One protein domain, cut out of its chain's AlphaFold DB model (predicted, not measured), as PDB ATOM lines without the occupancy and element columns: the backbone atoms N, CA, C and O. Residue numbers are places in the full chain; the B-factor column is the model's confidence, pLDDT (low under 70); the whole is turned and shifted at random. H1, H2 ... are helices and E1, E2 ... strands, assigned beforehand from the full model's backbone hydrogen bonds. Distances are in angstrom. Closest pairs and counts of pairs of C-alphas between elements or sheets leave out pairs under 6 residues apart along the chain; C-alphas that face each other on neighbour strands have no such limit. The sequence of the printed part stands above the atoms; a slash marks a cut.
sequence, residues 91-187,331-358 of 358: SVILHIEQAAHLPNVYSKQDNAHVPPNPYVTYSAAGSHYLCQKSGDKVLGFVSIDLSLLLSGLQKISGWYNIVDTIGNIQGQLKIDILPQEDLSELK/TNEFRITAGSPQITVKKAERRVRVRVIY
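Overview. This is residues 91 to 187 and 331 to 358 of the 358 residues of a protein of Rotaria socialis (UniProt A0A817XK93). A strongly twisted four-strand sheet, E4 E5 E1 E6, curls partly round a three-strand sheet, E2 E7 E3, making a flattened, loosely closed barrel; E3 meets E4 along one seam, while E2 and E6 meet at one end of the other. Residues 108 to 113, in the long link after E1, stick out. The 125 printed residues run E1 E2 E3 H1 E4 E5 E6 E7, both sheets antiparallel and the class mostly strand, with 59 residues in named elements, under half. The whole is compact, radius of gyration of the C-alphas 15.6 A, yet elongated, spanning 57 by 31 by 27 A.

Arrangement. Start at E1, residues 91 to 100: N 92 is 2.9 A from O 343 of E6, residues 342 to 346, and N 95 is 2.8 A from O 176 of E5, residues 169 to 179. E5 forms a hairpin with E4, residues 156 to 163, where N 160 and O 173 are 2.8 A apart. In the other sheet, N 121 of E2, residues 119 to 124, is 2.9 A from O 355 of E7, residues 351 to 357, and N 142 of E3, residues 138 to 145, is 2.8 A from O 354. Between the sheets, the closest C-alphas of E3 and E4 are Gly 140 and Val 163, 4.9 A; of E2 and E6, Ala 124 and Val 345, 5.9 A. H1, residues 147 to 150, only grazes the larger sheet; too short for an O i to N i+4 pair, it has 1 O i to N i+3 pair, within range.

Along the chain. Find C-alpha 91 at (6.591, -4.093, 12.415); E1 runs 27.2 A from there. E5, 27.7 A, bends by 55 degrees at residue 172, and E4, 19.0 A, by 65 degrees at 159. E3 spans 21.0 A; E7, 19.4 A, ends at C-alpha 357, (-4.660, -1.067, 33.749).

Size, cuts and confidence. Residues 188 to 330 are not printed; C-alphas 187 and 331 are 40.4 A apart. The links E1 to E2 and E2 to E3 are long. Confidence is under 70 at residues 106 to 116, 125 to 133, 186 to 187 and 331 to 339.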
ATOM      1  N   SER A  91       7.062  -5.186  11.563       89.31
ATOM      2  CA  SER A  91       6.591  -4.093  12.415       89.31
ATOM      3  C   SER A  91       5.137  -3.752  12.117       89.31
ATOM      4  O   SER A  91       4.711  -3.712  10.961       89.31
ATOM      5  N   VAL A  92       4.379  -3.480  13.173       91.88
ATOM      6  CA  VAL A  92       3.011  -2.967  13.094       91.88
ATOM      7  C   VAL A  92       2.884  -1.696  13.917       91.88
ATOM      8  O   VAL A  92       3.539  -1.543  14.946       91.88
ATOM      9  N   ILE A  93       2.010  -0.798  13.489       91.56
ATOM     10  CA  ILE A  93       1.586   0.361  14.262       91.56
ATOM     11  C   ILE A  93       0.260  -0.003  14.923       91.56
ATOM     12  O   ILE A  93      -0.682  -0.410  14.241       91.56
ATOM     13  N   LEU A  94       0.205   0.109  16.248       93.31
ATOM     14  CA  LEU A  94      -1.002  -0.119  17.038       93.31
ATOM     15  C   LEU A  94      -1.599   1.232  17.434       93.31
ATOM     16  O   LEU A  94      -0.977   2.003  18.157       93.31
ATOM     17  N   HIS A  95      -2.827   1.494  17.012       92.94
ATOM     18  CA  HIS A  95      -3.617   2.646  17.423       92.94
ATOM     19  C   HIS A  95      -4.765   2.183  18.317       92.94
ATOM     20  O   HIS A  95      -5.563   1.320  17.950       92.94
ATOM     21  N   ILE A  96      -4.858   2.770  19.506       92.25
ATOM     22  CA  ILE A  96      -5.994   2.586  20.407       92.25
ATOM     23  C   ILE A  96      -6.847   3.839  20.281       92.25
ATOM     24  O   ILE A  96      -6.439   4.913  20.711       92.25
ATOM     25  N   GLU A  97      -8.009   3.713  19.648       90.50
ATOM     26  CA  GLU A  97      -8.849   4.867  19.338       90.50
ATOM     27  C   GLU A  97      -9.736   5.256  20.524       90.50
ATOM     28  O   GLU A  97      -9.857   6.435  20.864       90.50
ATOM     29  N   GLN A  98     -10.408   4.266  21.117       91.56
ATOM     30  CA  GLN A  98     -11.473   4.470  22.101       91.56
ATOM     31  C   GLN A  98     -11.593   3.265  23.034       91.56
ATOM     32  O   GLN A  98     -11.324   2.135  22.625       91.56
ATOM     33  N   ALA A  99     -12.063   3.496  24.258       91.62
ATOM     34  CA  ALA A  99     -12.531   2.450  25.159       91.62
ATOM     35  C   ALA A  99     -13.966   2.732  25.611       91.62
ATOM     36  O   ALA A  99     -14.333   3.880  25.861       91.62
ATOM     37  N   ALA A 100     -14.762   1.675  25.737       92.19
ATOM     38  CA  ALA A 100     -16.160   1.756  26.136       92.19
ATOM     39  C   ALA A 100     -16.489   0.691  27.185       92.19
ATOM     40  O   ALA A 100     -15.867  -0.375  27.230       92.19
ATOM     41  N   HIS A 101     -17.498   0.979  28.009       92.31
ATOM     42  CA  HIS A 101     -18.043   0.054  29.010       92.31
ATOM     43  C   HIS A 101     -17.015  -0.450  30.037       92.31
ATOM     44  O   HIS A 101     -17.146  -1.563  30.539       92.31
ATOM     45  N   LEU A 102     -15.998   0.361  30.348       90.44
ATOM     46  CA  LEU A 102     -15.036   0.029  31.398       90.44
ATOM     47  C   LEU A 102     -15.707   0.101  32.780       90.44
ATOM     48  O   LEU A 102     -16.469   1.044  33.036       90.44
ATOM     49  N   PRO A 103     -15.438  -0.856  33.687       86.81
ATOM     50  CA  PRO A 103     -15.941  -0.803  35.046       86.81
ATOM     51  C   PRO A 103     -15.341   0.396  35.765       86.81
ATOM     52  O   PRO A 103     -14.161   0.711  35.625       86.81
ATOM     53  N   ASN A 104     -16.151   1.039  36.592       82.12
ATOM     54  CA  ASN A 104     -15.681   2.129  37.422       82.12
ATOM     55  C   ASN A 104     -14.891   1.549  38.605       82.12
ATOM     56  O   ASN A 104     -15.473   0.944  39.510       82.12
ATOM     57  N   VAL A 105     -13.562   1.655  38.568       74.62
ATOM     58  CA  VAL A 105     -12.686   1.139  39.627       74.62
ATOM     59  C   VAL A 105     -12.336   2.278  40.571       74.62
ATOM     60  O   VAL A 105     -11.414   3.044  40.325       74.62
ATOM     61  N   TYR A 106     -13.067   2.377  41.677       68.38
ATOM     62  CA  TYR A 106     -12.698   3.270  42.771       68.38
ATOM     63  C   TYR A 106     -11.693   2.574  43.690       68.38
ATOM     64  O   TYR A 106     -11.949   1.465  44.174       68.38
ATOM     65  N   SER A 107     -10.552   3.216  43.952       62.22
ATOM     66  CA  SER A 107      -9.682   2.798  45.048       62.22
ATOM     67  C   SER A 107     -10.392   3.132  46.366       62.22
ATOM     68  O   SER A 107     -10.904   4.228  46.563       62.22
ATOM     69  N   LYS A 108     -10.461   2.173  47.294       60.06
ATOM     70  CA  LYS A 108     -11.070   2.390  48.623       60.06
ATOM     71  C   LYS A 108     -10.225   3.294  49.536       60.06
ATOM     72  O   LYS A 108     -10.588   3.470  50.694       60.06
ATOM     73  N   GLN A 109      -9.076   3.770  49.062       55.88
ATOM     74  CA  GLN A 109      -7.966   4.171  49.924       55.88
ATOM     75  C   GLN A 109      -7.675   5.670  49.935       55.88
ATOM     76  O   GLN A 109      -7.004   6.118  50.856       55.88
ATOM     77  N   ASP A 110      -8.258   6.446  49.019       54.81
ATOM     78  CA  ASP A 110      -8.120   7.898  49.024       54.81
ATOM     79  C   ASP A 110      -9.491   8.562  49.109       54.81
ATOM     80  O   ASP A 110     -10.366   8.357  48.274       54.81
ATOM     81  N   ASN A 111      -9.662   9.430  50.108       55.25
ATOM     82  CA  ASN A 111     -10.826  10.313  50.263       55.25
ATOM     83  C   ASN A 111     -10.961  11.345  49.114       55.25
ATOM     84  O   ASN A 111     -11.779  12.262  49.190       55.25
ATOM     85  N   ALA A 112     -10.158  11.220  48.055       56.03
ATOM     86  CA  ALA A 112     -10.249  11.994  46.834       56.03
ATOM     87  C   ALA A 112     -11.122  11.233  45.827       56.03
ATOM     88  O   ALA A 112     -10.750  10.186  45.310       56.03
ATOM     89  N   HIS A 113     -12.293  11.789  45.531       62.12
ATOM     90  CA  HIS A 113     -13.349  11.225  44.681       62.12
ATOM     91  C   HIS A 113     -12.976  11.118  43.177       62.12
ATOM     92  O   HIS A 113     -13.858  11.077  42.315       62.12
ATOM     93  N   VAL A 114     -11.684  11.117  42.835       62.62
ATOM     94  CA  VAL A 114     -11.199  11.120  41.452       62.62
ATOM     95  C   VAL A 114     -10.909   9.678  41.028       62.62
ATOM     96  O   VAL A 114      -9.992   9.065  41.574       62.62
ATOM     97  N   PRO A 115     -11.674   9.104  40.083       61.72
ATOM     98  CA  PRO A 115     -11.369   7.778  39.570       61.72
ATOM     99  C   PRO A 115     -10.005   7.799  38.856       61.72
ATOM    100  O   PRO A 115      -9.728   8.746  38.113       61.72
ATOM    101  N   PRO A 116      -9.145   6.786  39.066       68.31
ATOM    102  CA  PRO A 116      -7.882   6.681  38.349       68.31
ATOM    103  C   PRO A 116      -8.134   6.632  36.837       68.31
ATOM    104  O   PRO A 116      -9.072   5.985  36.369       68.31
ATOM    105  N   ASN A 117      -7.306   7.336  36.062       78.00
ATOM    106  CA  ASN A 117      -7.408   7.317  34.606       78.00
ATOM    107  C   ASN A 117      -6.887   5.971  34.086       78.00
ATOM    108  O   ASN A 117      -5.702   5.684  34.279       78.00
ATOM    109  N   PRO A 118      -7.719   5.167  33.401       83.50
ATOM    110  CA  PRO A 118      -7.258   3.905  32.856       83.50
ATOM    111  C   PRO A 118      -6.210   4.170  31.778       83.50
ATOM    112  O   PRO A 118      -6.358   5.068  30.944       83.50
ATOM    113  N   TYR A 119      -5.169   3.352  31.763       86.88
ATOM    114  CA  TYR A 119      -4.148   3.382  30.730       86.88
ATOM    115  C   TYR A 119      -3.901   1.982  30.178       86.88
ATOM    116  O   TYR A 119      -4.347   0.965  30.713       86.88
ATOM    117  N   VAL A 120      -3.223   1.930  29.037       87.06
ATOM    118  CA  VAL A 120      -3.031   0.689  28.296       87.06
ATOM    119  C   VAL A 120      -1.551   0.419  28.116       87.06
ATOM    120  O   VAL A 120      -0.777   1.309  27.771       87.06
ATOM    121  N   THR A 121      -1.166  -0.835  28.316       87.38
ATOM    122  CA  THR A 121       0.155  -1.346  27.954       87.38
ATOM    123  C   THR A 121      -0.001  -2.455  26.925       87.38
ATOM    124  O   THR A 121      -1.042  -3.102  26.826       87.38
ATOM    125  N   TYR A 122       1.019  -2.674  26.114       86.56
ATOM    126  CA  TYR A 122       0.995  -3.666  25.047       86.56
ATOM    127  C   TYR A 122       2.275  -4.488  25.097       86.56
ATOM    128  O   TYR A 122       3.325  -4.028  25.542       86.56
ATOM    129  N   SER A 123       2.175  -5.729  24.643       82.75
ATOM    130  CA  SER A 123       3.311  -6.630  24.508       82.75
ATOM    131  C   SER A 123       3.123  -7.488  23.264       82.75
ATOM    132  O   SER A 123       2.083  -8.147  23.117       82.75
ATOM    133  N   ALA A 124       4.151  -7.536  22.424       74.56
ATOM    134  CA  ALA A 124       4.401  -8.712  21.605       74.56
ATOM    135  C   ALA A 124       4.877  -9.838  22.546       74.56
ATOM    136  O   ALA A 124       5.636  -9.602  23.486       74.56
ATOM    137  N   ALA A 125       4.356 -11.047  22.386       59.66
ATOM    138  CA  ALA A 125       4.768 -12.257  23.075       59.66
ATOM    139  C   ALA A 125       6.298 -12.455  23.027       59.66
ATOM    140  O   ALA A 125       6.891 -12.877  22.041       59.66
ATOM    141  N   GLY A 126       6.935 -12.199  24.165       54.75
ATOM    142  CA  GLY A 126       8.388 -12.258  24.327       54.75
ATOM    143  C   GLY A 126       8.989 -10.922  24.762       54.75
ATOM    144  O   GLY A 126      10.086 -10.913  25.310       54.75
ATOM    145  N   SER A 127       8.264  -9.812  24.608       56.69
ATOM    146  CA  SER A 127       8.594  -8.549  25.264       56.69
ATOM    147  C   SER A 127       8.078  -8.571  26.700       56.69
ATOM    148  O   SER A 127       6.889  -8.790  26.951       56.69
ATOM    149  N   HIS A 128       8.988  -8.370  27.652       52.34
ATOM    150  CA  HIS A 128       8.649  -8.252  29.063       52.34
ATOM    151  C   HIS A 128       7.761  -7.024  29.290       52.34
ATOM    152  O   HIS A 128       7.988  -5.957  28.721       52.34
ATOM    153  N   TYR A 129       6.731  -7.200  30.113       57.16
ATOM    154  CA  TYR A 129       5.825  -6.129  30.508       57.16
ATOM    155  C   TYR A 129       6.609  -5.027  31.229       57.16
ATOM    156  O   TYR A 129       7.470  -5.329  32.056       57.16
ATOM    157  N   LEU A 130       6.316  -3.764  30.907       56.84
ATOM    158  CA  LEU A 130       6.869  -2.617  31.627       56.84
ATOM    159  C   LEU A 130       6.557  -2.732  33.127       56.84
ATOM    160  O   LEU A 130       5.528  -3.289  33.512       56.84
ATOM    161  N   CYS A 131       7.478  -2.215  33.945       54.84
ATOM    162  CA  CYS A 131       7.401  -2.180  35.403       54.84
ATOM    163  C   CYS A 131       6.024  -1.677  35.862       54.84
ATOM    164  O   CYS A 131       5.653  -0.535  35.589       54.84
ATOM    165  N   GLN A 132       5.272  -2.556  36.524       63.69
ATOM    166  CA  GLN A 132       3.985  -2.242  37.125       63.69
ATOM    167  C   GLN A 132       4.228  -1.301  38.314       63.69
ATOM    168  O   GLN A 132       5.021  -1.618  39.203       63.69
ATOM    169  N   LYS A 133       3.584  -0.133  38.325       69.88
ATOM    170  CA  LYS A 133       3.618   0.792  39.459       69.88
ATOM    171  C   LYS A 133       2.882   0.165  40.643       69.88
ATOM    172  O   LYS A 133       1.930  -0.602  40.482       69.88
ATOM    173  N   SER A 134       3.307   0.497  41.860       70.88
ATOM    174  CA  SER A 134       2.603   0.064  43.070       70.88
ATOM    175  C   SER A 134       1.177   0.618  43.067       70.88
ATOM    176  O   SER A 134       0.996   1.832  43.113       70.88
ATOM    177  N   GLY A 135       0.187  -0.272  43.020       75.44
ATOM    178  CA  GLY A 135      -1.237   0.074  42.988       75.44
ATOM    179  C   GLY A 135      -1.938  -0.218  41.660       75.44
ATOM    180  O   GLY A 135      -3.164  -0.260  41.647       75.44
ATOM    181  N   ASP A 136      -1.191  -0.506  40.590       85.00
ATOM    182  CA  ASP A 136      -1.773  -0.838  39.287       85.00
ATOM    183  C   ASP A 136      -2.634  -2.104  39.361       85.00
ATOM    184  O   ASP A 136      -2.151  -3.184  39.732       85.00
ATOM    185  N   LYS A 137      -3.880  -2.018  38.899       87.12
ATOM    186  CA  LYS A 137      -4.771  -3.174  38.782       87.12
ATOM    187  C   LYS A 137      -5.078  -3.475  37.322       87.12
ATOM    188  O   LYS A 137      -5.669  -2.670  36.611       87.12
ATOM    189  N   VAL A 138      -4.742  -4.686  36.881       89.81
ATOM    190  CA  VAL A 138      -5.108  -5.163  35.541       89.81
ATOM    191  C   VAL A 138      -6.610  -5.447  35.498       89.81
ATOM    192  O   VAL A 138      -7.100  -6.303  36.235       89.81
ATOM    193  N   LEU A 139      -7.331  -4.756  34.615       91.62
ATOM    194  CA  LEU A 139      -8.738  -5.045  34.317       91.62
ATOM    195  C   LEU A 139      -8.893  -6.319  33.504       91.62
ATOM    196  O   LEU A 139      -9.781  -7.128  33.748       91.62
ATOM    197  N   GLY A 140      -8.039  -6.463  32.499       94.12
ATOM    198  CA  GLY A 140      -8.123  -7.552  31.556       94.12
ATOM    199  C   GLY A 140      -7.211  -7.360  30.361       94.12
ATOM    200  O   GLY A 140      -6.362  -6.463  30.305       94.12
ATOM    201  N   PHE A 141      -7.403  -8.254  29.404       94.81
ATOM    202  CA  PHE A 141      -6.548  -8.437  28.253       94.81
ATOM    203  C   PHE A 141      -7.383  -8.433  26.983       94.81
ATOM    204  O   PHE A 141      -8.451  -9.039  26.911       94.81
ATOM    205  N   VAL A 142      -6.835  -7.815  25.948       95.75
ATOM    206  CA  VAL A 142      -7.277  -7.984  24.570       95.75
ATOM    207  C   VAL A 142      -6.193  -8.762  23.835       95.75
ATOM    208  O   VAL A 142      -5.009  -8.442  23.942       95.75
ATOM    209  N   SER A 143      -6.578  -9.799  23.090       93.69
ATOM    210  CA  SER A 143      -5.653 -10.545  22.237       93.69
ATOM    211  C   SER A 143      -6.109 -10.502  20.789       93.69
ATOM    212  O   SER A 143      -7.214 -10.939  20.475       93.69
ATOM    213  N   ILE A 144      -5.227 -10.024  19.918       94.94
ATOM    214  CA  ILE A 144      -5.528  -9.752  18.512       94.94
ATOM    215  C   ILE A 144      -4.673 -10.671  17.657       94.94
ATOM    216  O   ILE A 144      -3.469 -10.763  17.885       94.94
ATOM    217  N   ASP A 145      -5.291 -11.372  16.710       92.88
ATOM    218  CA  ASP A 145      -4.608 -12.308  15.818       92.88
ATOM    219  C   ASP A 145      -4.076 -11.584  14.573       92.88
ATOM    220  O   ASP A 145      -4.836 -11.139  13.714       92.88
ATOM    221  N   LEU A 146      -2.753 -11.486  14.470       92.69
ATOM    222  CA  LEU A 146      -2.050 -10.878  13.344       92.69
ATOM    223  C   LEU A 146      -1.949 -11.800  12.125       92.69
ATOM    224  O   LEU A 146      -1.512 -11.358  11.063       92.69
ATOM    225  N   SER A 147      -2.364 -13.067  12.223       90.38
ATOM    226  CA  SER A 147      -2.408 -13.953  11.056       90.38
ATOM    227  C   SER A 147      -3.342 -13.433   9.962       90.38
ATOM    228  O   SER A 147      -3.135 -13.760   8.796       90.38
ATOM    229  N   LEU A 148      -4.299 -12.564  10.307       91.25
ATOM    230  CA  LEU A 148      -5.137 -11.859   9.340       91.25
ATOM    231  C   LEU A 148      -4.303 -10.931   8.443       91.25
ATOM    232  O   LEU A 148      -4.467 -10.972   7.225       91.25
ATOM    233  N   LEU A 149      -3.340 -10.187   9.001       91.44
ATOM    234  CA  LEU A 149      -2.410  -9.374   8.203       91.44
ATOM    235  C   LEU A 149      -1.551 -10.260   7.294       91.44
ATOM    236  O   LEU A 149      -1.443 -10.032   6.089       91.44
ATOM    237  N   LEU A 150      -1.022 -11.354   7.852       87.62
ATOM    238  CA  LEU A 150      -0.229 -12.335   7.101       87.62
ATOM    239  C   LEU A 150      -1.046 -13.092   6.038       87.62
ATOM    240  O   LEU A 150      -0.466 -13.670   5.122       87.62
ATOM    241  N   SER A 151      -2.377 -13.102   6.142       87.31
ATOM    242  CA  SER A 151      -3.273 -13.695   5.143       87.31
ATOM    243  C   SER A 151      -3.539 -12.784   3.942       87.31
ATOM    244  O   SER A 151      -4.136 -13.230   2.967       87.31
ATOM    245  N   GLY A 152      -3.070 -11.533   3.990       86.94
ATOM    246  CA  GLY A 152      -3.258 -10.550   2.925       86.94
ATOM    247  C   GLY A 152      -4.099  -9.343   3.320       86.94
ATOM    248  O   GLY A 152      -4.234  -8.431   2.506       86.94
ATOM    249  N   LEU A 153      -4.637  -9.303   4.541       91.31
ATOM    250  CA  LEU A 153      -5.395  -8.151   5.006       91.31
ATOM    251  C   LEU A 153      -4.458  -6.952   5.193       91.31
ATOM    252  O   LEU A 153      -3.408  -7.062   5.818       91.31
ATOM    253  N   GLN A 154      -4.851  -5.797   4.662       92.19
ATOM    254  CA  GLN A 154      -4.025  -4.586   4.721       92.19
ATOM    255  C   GLN A 154      -4.028  -3.931   6.109       92.19
ATOM    256  O   GLN A 154      -3.130  -3.162   6.424       92.19
ATOM    257  N   LYS A 155      -5.054  -4.203   6.919       94.81
ATOM    258  CA  LYS A 155      -5.329  -3.517   8.182       94.81
ATOM    259  C   LYS A 155      -6.259  -4.363   9.044       94.81
ATOM    260  O   LYS A 155      -7.212  -4.931   8.517       94.81
ATOM    261  N   ILE A 156      -6.035  -4.412  10.352       96.19
ATOM    262  CA  ILE A 156      -6.991  -4.990  11.304       96.19
ATOM    263  C   ILE A 156      -7.622  -3.844  12.089       96.19
ATOM    264  O   ILE A 156      -6.919  -3.152  12.812       96.19
ATOM    265  N   SER A 157      -8.940  -3.671  12.012       96.50
ATOM    266  CA  SER A 157      -9.646  -2.667  12.811       96.50
ATOM    267  C   SER A 157     -10.961  -3.198  13.371       96.50
ATOM    268  O   SER A 157     -11.642  -4.003  12.737       96.50
ATOM    269  N   GLY A 158     -11.319  -2.763  14.579       96.38
ATOM    270  CA  GLY A 158     -12.595  -3.128  15.189       96.38
ATOM    271  C   GLY A 158     -12.647  -2.955  16.700       96.38
ATOM    272  O   GLY A 158     -11.678  -2.540  17.336       96.38
ATOM    273  N   TRP A 159     -13.807  -3.290  17.262       97.38
ATOM    274  CA  TRP A 159     -14.017  -3.390  18.701       97.38
ATOM    275  C   TRP A 159     -13.611  -4.774  19.205       97.38
ATOM    276  O   TRP A 159     -14.015  -5.794  18.646       97.38
ATOM    277  N   TYR A 160     -12.843  -4.802  20.289       97.44
ATOM    278  CA  TYR A 160     -12.362  -6.019  20.925       97.44
ATOM    279  C   TYR A 160     -12.763  -6.056  22.390       97.44
ATOM    280  O   TYR A 160     -12.614  -5.069  23.105       97.44
ATOM    281  N   ASN A 161     -13.225  -7.216  22.848       97.19
ATOM    282  CA  ASN A 161     -13.594  -7.405  24.245       97.19
ATOM    283  C   ASN A 161     -12.349  -7.434  25.133       97.19
ATOM    284  O   ASN A 161     -11.395  -8.165  24.856       97.19
ATOM    285  N   ILE A 162     -12.405  -6.681  26.226       96.44
ATOM    286  CA  ILE A 162     -11.437  -6.746  27.315       96.44
ATOM    287  C   ILE A 162     -11.871  -7.899  28.211       96.44
ATOM    288  O   ILE A 162     -12.939  -7.842  28.817       96.44
ATOM    289  N   VAL A 163     -11.067  -8.955  28.264       96.38
ATOM    290  CA  VAL A 163     -11.387 -10.172  29.013       96.38
ATOM    291  C   VAL A 163     -10.534 -10.225  30.275       96.38
ATOM    292  O   VAL A 163      -9.308 -10.130  30.188       96.38
ATOM    293  N   ASP A 164     -11.159 -10.352  31.443       95.19
ATOM    294  CA  ASP A 164     -10.435 -10.505  32.708       95.19
ATOM    295  C   ASP A 164      -9.748 -11.881  32.828       95.19
ATOM    296  O   ASP A 164      -9.802 -12.728  31.935       95.19
ATOM    297  N   THR A 165      -9.064 -12.119  33.946       91.81
ATOM    298  CA  THR A 165      -8.374 -13.391  34.214       91.81
ATOM    299  C   THR A 165      -9.313 -14.589  34.374       91.81
ATOM    300  O   THR A 165      -8.850 -15.726  34.293       91.81
ATOM    301  N   ILE A 166     -10.605 -14.354  34.601       94.69
ATOM    302  CA  ILE A 166     -11.635 -15.373  34.837       94.69
ATOM    303  C   ILE A 166     -12.437 -15.639  33.547       94.69
ATOM    304  O   ILE A 166     -13.120 -16.654  33.436       94.69
ATOM    305  N   GLY A 167     -12.309 -14.778  32.534       93.88
ATOM    306  CA  GLY A 167     -12.991 -14.893  31.249       93.88
ATOM    307  C   GLY A 167     -14.192 -13.959  31.080       93.88
ATOM    308  O   GLY A 167     -14.859 -14.035  30.048       93.88
ATOM    309  N   ASN A 168     -14.482 -13.077  32.041       96.38
ATOM    310  CA  ASN A 168     -15.590 -12.131  31.917       96.38
ATOM    311  C   ASN A 168     -15.191 -10.919  31.076       96.38
ATOM    312  O   ASN A 168     -14.038 -10.484  31.071       96.38
ATOM    313  N   ILE A 169     -16.177 -10.346  30.389       96.00
ATOM    314  CA  ILE A 169     -15.999  -9.139  29.585       96.00
ATOM    315  C   ILE A 169     -16.112  -7.916  30.502       96.00
ATOM    316  O   ILE A 169     -17.162  -7.683  31.094       96.00
ATOM    317  N   GLN A 170     -15.039  -7.133  30.581       95.12
ATOM    318  CA  GLN A 170     -14.928  -5.908  31.387       95.12
ATOM    319  C   GLN A 170     -15.071  -4.633  30.541       95.12
ATOM    320  O   GLN A 170     -14.714  -3.548  30.977       95.12
ATOM    321  N   GLY A 171     -15.513  -4.756  29.294       95.38
ATOM    322  CA  GLY A 171     -15.659  -3.636  28.370       95.38
ATOM    323  C   GLY A 171     -15.029  -3.928  27.019       95.38
ATOM    324  O   GLY A 171     -14.750  -5.083  26.680       95.38
ATOM    325  N   GLN A 172     -14.833  -2.875  26.232       96.00
ATOM    326  CA  GLN A 172     -14.365  -2.985  24.857       96.00
ATOM    327  C   GLN A 172     -13.328  -1.920  24.509       96.00
ATOM    328  O   GLN A 172     -13.364  -0.800  25.016       96.00
ATOM    329  N   LEU A 173     -12.421  -2.280  23.604       95.50
ATOM    330  CA  LEU A 173     -11.387  -1.406  23.066       95.50
ATOM    331  C   LEU A 173     -11.523  -1.332  21.545       95.50
ATOM    332  O   LEU A 173     -11.543  -2.367  20.877       95.50
ATOM    333  N   LYS A 174     -11.603  -0.122  20.997       95.88
ATOM    334  CA  LYS A 174     -11.546   0.124  19.560       95.88
ATOM    335  C   LYS A 174     -10.089   0.248  19.149       95.88
ATOM    336  O   LYS A 174      -9.386   1.159  19.589       95.88
ATOM    337  N   ILE A 175      -9.642  -0.701  18.343       95.50
ATOM    338  CA  ILE A 175      -8.238  -0.859  17.984       95.50
ATOM    339  C   ILE A 175      -8.107  -0.839  16.474       95.50
ATOM    340  O   ILE A 175      -8.937  -1.405  15.757       95.50
ATOM    341  N   ASP A 176      -7.025  -0.227  16.027       95.62
ATOM    342  CA  ASP A 176      -6.566  -0.224  14.657       95.62
ATOM    343  C   ASP A 176      -5.093  -0.683  14.604       95.62
ATOM    344  O   ASP A 176      -4.253  -0.206  15.363       95.62
ATOM    345  N   ILE A 177      -4.788  -1.663  13.751       95.19
ATOM    346  CA  ILE A 177      -3.446  -2.191  13.503       95.19
ATOM    347  C   ILE A 177      -3.120  -2.083  12.020       95.19
ATOM    348  O   ILE A 177      -3.789  -2.687  11.172       95.19
ATOM    349  N   LEU A 178      -2.016  -1.400  11.735       94.69
ATOM    350  CA  LEU A 178      -1.483  -1.203  10.392       94.69
ATOM    351  C   LEU A 178      -0.096  -1.853  10.291       94.69
ATOM    352  O   LEU A 178       0.751  -1.597  11.148       94.69
ATOM    353  N   PRO A 179       0.179  -2.690   9.280       93.31
ATOM    354  CA  PRO A 179       1.537  -3.130   9.007       93.31
ATOM    355  C   PRO A 179       2.371  -1.942   8.522       93.31
ATOM    356  O   PRO A 179       1.898  -1.113   7.747       93.31
ATOM    357  N   GLN A 180       3.613  -1.851   8.987       90.62
ATOM    358  CA  GLN A 180       4.519  -0.769   8.591       90.62
ATOM    359  C   GLN A 180       5.248  -1.056   7.275       90.62
ATOM    360  O   GLN A 180       5.737  -0.146   6.613       90.62
ATOM    361  N   GLU A 181       5.315  -2.326   6.901       86.44
ATOM    362  CA  GLU A 181       5.987  -2.817   5.709       86.44
ATOM    363  C   GLU A 181       5.044  -3.697   4.892       86.44
ATOM    364  O   GLU A 181       4.057  -4.234   5.408       86.44
ATOM    365  N   ASP A 182       5.336  -3.844   3.600       82.50
ATOM    366  CA  ASP A 182       4.556  -4.732   2.752       82.50
ATOM    367  C   ASP A 182       4.800  -6.189   3.157       82.50
ATOM    368  O   ASP A 182       5.858  -6.773   2.934       82.50
ATOM    369  N   LEU A 183       3.768  -6.809   3.726       83.88
ATOM    370  CA  LEU A 183       3.817  -8.202   4.151       83.88
ATOM    371  C   LEU A 183       3.751  -9.188   2.973       83.88
ATOM    372  O   LEU A 183       3.649 -10.391   3.206       83.88
ATOM    373  N   SER A 184       3.754  -8.738   1.713       79.81
ATOM    374  CA  SER A 184       3.630  -9.607   0.532       79.81
ATOM    375  C   SER A 184       4.697 -10.698   0.458       79.81
ATOM    376  O   SER A 184       4.374 -11.844   0.141       79.81
ATOM    377  N   GLU A 185       5.928 -10.400   0.866       70.44
ATOM    378  CA  GLU A 185       7.007 -11.393   0.953       70.44
ATOM    379  C   GLU A 185       6.773 -12.410   2.085       70.44
ATOM    380  O   GLU A 185       7.157 -13.579   1.997       70.44
ATOM    381  N   LEU A 186       6.059 -12.000   3.137       69.25
ATOM    382  CA  LEU A 186       5.741 -12.830   4.299       69.25
ATOM    383  C   LEU A 186       4.502 -13.715   4.092       69.25
ATOM    384  O   LEU A 186       4.397 -14.754   4.753       69.25
ATOM    385  N   LYS A 187       3.613 -13.357   3.149       69.25
ATOM    386  CA  LYS A 187       2.415 -14.128   2.744       69.25
ATOM    387  C   LYS A 187       2.776 -15.500   2.147       69.25
ATOM    388  O   LYS A 187       1.985 -16.445   2.213       69.25
ATOM    389  N   THR A 331     -23.030   5.199  29.101       45.44
ATOM    390  CA  THR A 331     -22.072   5.582  28.054       45.44
ATOM    391  C   THR A 331     -20.863   6.278  28.676       45.44
ATOM    392  O   THR A 331     -20.676   7.482  28.531       45.44
ATOM    393  N   ASN A 332     -20.040   5.524  29.401       57.56
ATOM    394  CA  ASN A 332     -18.705   5.968  29.778       57.56
ATOM    395  C   ASN A 332     -17.762   5.641  28.613       57.56
ATOM    396  O   ASN A 332     -17.135   4.578  28.583       57.56
ATOM    397  N   GLU A 333     -17.732   6.517  27.611       58.59
ATOM    398  CA  GLU A 333     -16.701   6.485  26.574       58.59
ATOM    399  C   GLU A 333     -15.456   7.200  27.099       58.59
ATOM    400  O   GLU A 333     -15.479   8.398  27.387       58.59
ATOM    401  N   PHE A 334     -14.358   6.462  27.223       64.06
ATOM    402  CA  PHE A 334     -13.069   7.020  27.604       64.06
ATOM    403  C   PHE A 334     -12.197   7.150  26.361       64.06
ATOM    404  O   PHE A 334     -11.940   6.178  25.642       64.06
ATOM    405  N   ARG A 335     -11.695   8.363  26.119       59.94
ATOM    406  CA  ARG A 335     -10.653   8.583  25.119       59.94
ATOM    407  C   ARG A 335      -9.312   8.267  25.767       59.94
ATOM    408  O   ARG A 335      -8.801   9.052  26.560       59.94
ATOM    409  N   ILE A 336      -8.769   7.093  25.465       63.47
ATOM    410  CA  ILE A 336      -7.450   6.701  25.958       63.47
ATOM    411  C   ILE A 336      -6.413   7.381  25.071       63.47
ATOM    412  O   ILE A 336      -6.256   7.023  23.906       63.47
ATOM    413  N   THR A 337      -5.689   8.355  25.615       52.94
ATOM    414  CA  THR A 337      -4.522   8.943  24.946       52.94
ATOM    415  C   THR A 337      -3.338   7.992  25.102       52.94
ATOM    416  O   THR A 337      -2.400   8.251  25.850       52.94
ATOM    417  N   ALA A 338      -3.395   6.839  24.442       59.03
ATOM    418  CA  ALA A 338      -2.197   6.051  24.212       59.03
ATOM    419  C   ALA A 338      -1.470   6.675  23.015       59.03
ATOM    420  O   ALA A 338      -2.105   7.055  22.029       59.03
ATOM    421  N   GLY A 339      -0.140   6.783  23.081       60.34
ATOM    422  CA  GLY A 339       0.654   7.029  21.876       60.34
ATOM    423  C   GLY A 339       0.317   5.989  20.801       60.34
ATOM    424  O   GLY A 339      -0.351   4.996  21.078       60.34
ATOM    425  N   SER A 340       0.754   6.207  19.565       71.56
ATOM    426  CA  SER A 340       0.626   5.213  18.491       71.56
ATOM    427  C   SER A 340       1.925   4.414  18.403       71.56
ATOM    428  O   SER A 340       2.804   4.774  17.619       71.56
ATOM    429  N   PRO A 341       2.139   3.416  19.277       78.12
ATOM    430  CA  PRO A 341       3.399   2.713  19.332       78.12
ATOM    431  C   PRO A 341       3.616   1.872  18.083       78.12
ATOM    432  O   PRO A 341       2.735   1.144  17.619       78.12
ATOM    433  N   GLN A 342       4.850   1.917  17.604       82.56
ATOM    434  CA  GLN A 342       5.375   0.898  16.718       82.56
ATOM    435  C   GLN A 342       5.742  -0.332  17.557       82.56
ATOM    436  O   GLN A 342       6.477  -0.238  18.542       82.56
ATOM    437  N   ILE A 343       5.218  -1.489  17.167       83.31
ATOM    438  CA  ILE A 343       5.470  -2.778  17.806       83.31
ATOM    439  C   ILE A 343       6.159  -3.679  16.789       83.31
ATOM    440  O   ILE A 343       5.622  -3.974  15.724       83.31
ATOM    441  N   THR A 344       7.348  -4.150  17.142       84.19
ATOM    442  CA  THR A 344       8.069  -5.169  16.382       84.19
ATOM    443  C   THR A 344       7.587  -6.553  16.813       84.19
ATOM    444  O   THR A 344       7.673  -6.899  17.990       84.19
ATOM    445  N   VAL A 345       7.078  -7.348  15.873       82.44
ATOM    446  CA  VAL A 345       6.480  -8.663  16.134       82.44
ATOM    447  C   VAL A 345       7.219  -9.743  15.359       82.44
ATOM    448  O   VAL A 345       7.497  -9.603  14.170       82.44
ATOM    449  N   LYS A 346       7.535 -10.864  16.010       81.56
ATOM    450  CA  LYS A 346       8.127 -12.012  15.312       81.56
ATOM    451  C   LYS A 346       7.052 -12.707  14.469       81.56
ATOM    452  O   LYS A 346       5.956 -12.947  14.934       81.56
ATOM    453  N   LYS A 347       7.358 -13.159  13.258       72.88
ATOM    454  CA  LYS A 347       6.467 -13.922  12.362       72.88
ATOM    455  C   LYS A 347       5.885 -15.186  13.001       72.88
ATOM    456  O   LYS A 347       4.740 -15.554  12.737       72.88
ATOM    457  N   ALA A 348       6.673 -15.875  13.830       74.62
ATOM    458  CA  ALA A 348       6.200 -17.027  14.604       74.62
ATOM    459  C   ALA A 348       5.127 -16.628  15.635       74.62
ATOM    460  O   ALA A 348       4.301 -17.438  16.053       74.62
ATOM    461  N   GLU A 349       5.136 -15.363  16.023       78.31
ATOM    462  CA  GLU A 349       4.268 -14.768  17.002       78.31
ATOM    463  C   GLU A 349       3.064 -14.120  16.316       78.31
ATOM    464  O   GLU A 349       3.122 -13.072  15.685       78.31
ATOM    465  N   ARG A 350       1.926 -14.796  16.407       83.56
ATOM    466  CA  ARG A 350       0.734 -14.407  15.649       83.56
ATOM    467  C   ARG A 350      -0.198 -13.492  16.421       83.56
ATOM    468  O   ARG A 350      -1.319 -13.294  15.977       83.56
ATOM    469  N   ARG A 351       0.174 -13.015  17.614       89.75
ATOM    470  CA  ARG A 351      -0.777 -12.322  18.490       89.75
ATOM    471  C   ARG A 351      -0.149 -11.174  19.252       89.75
ATOM    472  O   ARG A 351       0.798 -11.387  19.994       89.75
ATOM    473  N   VAL A 352      -0.790 -10.014  19.187       91.12
ATOM    474  CA  VAL A 352      -0.512  -8.899  20.099       91.12
ATOM    475  C   VAL A 352      -1.433  -9.021  21.303       91.12
ATOM    476  O   VAL A 352      -2.619  -9.348  21.164       91.12
ATOM    477  N   ARG A 353      -0.883  -8.793  22.498       92.06
ATOM    478  CA  ARG A 353      -1.661  -8.685  23.734       92.06
ATOM    479  C   ARG A 353      -1.621  -7.257  24.240       92.06
ATOM    480  O   ARG A 353      -0.552  -6.669  24.378       92.06
ATOM    481  N   VAL A 354      -2.795  -6.738  24.552       91.62
ATOM    482  CA  VAL A 354      -3.000  -5.404  25.101       91.62
ATOM    483  C   VAL A 354      -3.594  -5.571  26.496       91.62
ATOM    484  O   VAL A 354      -4.547  -6.326  26.674       91.62
ATOM    485  N   ARG A 355      -3.002  -4.925  27.496       91.12
ATOM    486  CA  ARG A 355      -3.428  -4.935  28.899       91.12
ATOM    487  C   ARG A 355      -4.036  -3.592  29.245       91.12
ATOM    488  O   ARG A 355      -3.393  -2.569  29.032       91.12
ATOM    489  N   VAL A 356      -5.222  -3.609  29.833       89.12
ATOM    490  CA  VAL A 356      -5.864  -2.398  30.358       89.12
ATOM    491  C   VAL A 356      -5.651  -2.359  31.868       89.12
ATOM    492  O   VAL A 356      -5.924  -3.349  32.551       89.12
ATOM    493  N   ILE A 357      -5.107  -1.250  32.366       87.69
ATOM    494  CA  ILE A 357      -4.660  -1.067  33.749       87.69
ATOM    495  C   ILE A 357      -5.334   0.184  34.331       87.69
ATOM    496  O   ILE A 357      -5.510   1.170  33.614       87.69
ATOM    497  N   TYR A 358      -5.714   0.112  35.608       81.75
ATOM    498  CA  TYR A 358      -6.108   1.249  36.446       81.75
ATOM    499  C   TYR A 358      -5.030   1.587  37.458       81.75
ATOM    500  O   TYR A 358      -4.442   0.615  37.991       81.75
TER     501      TYR A 358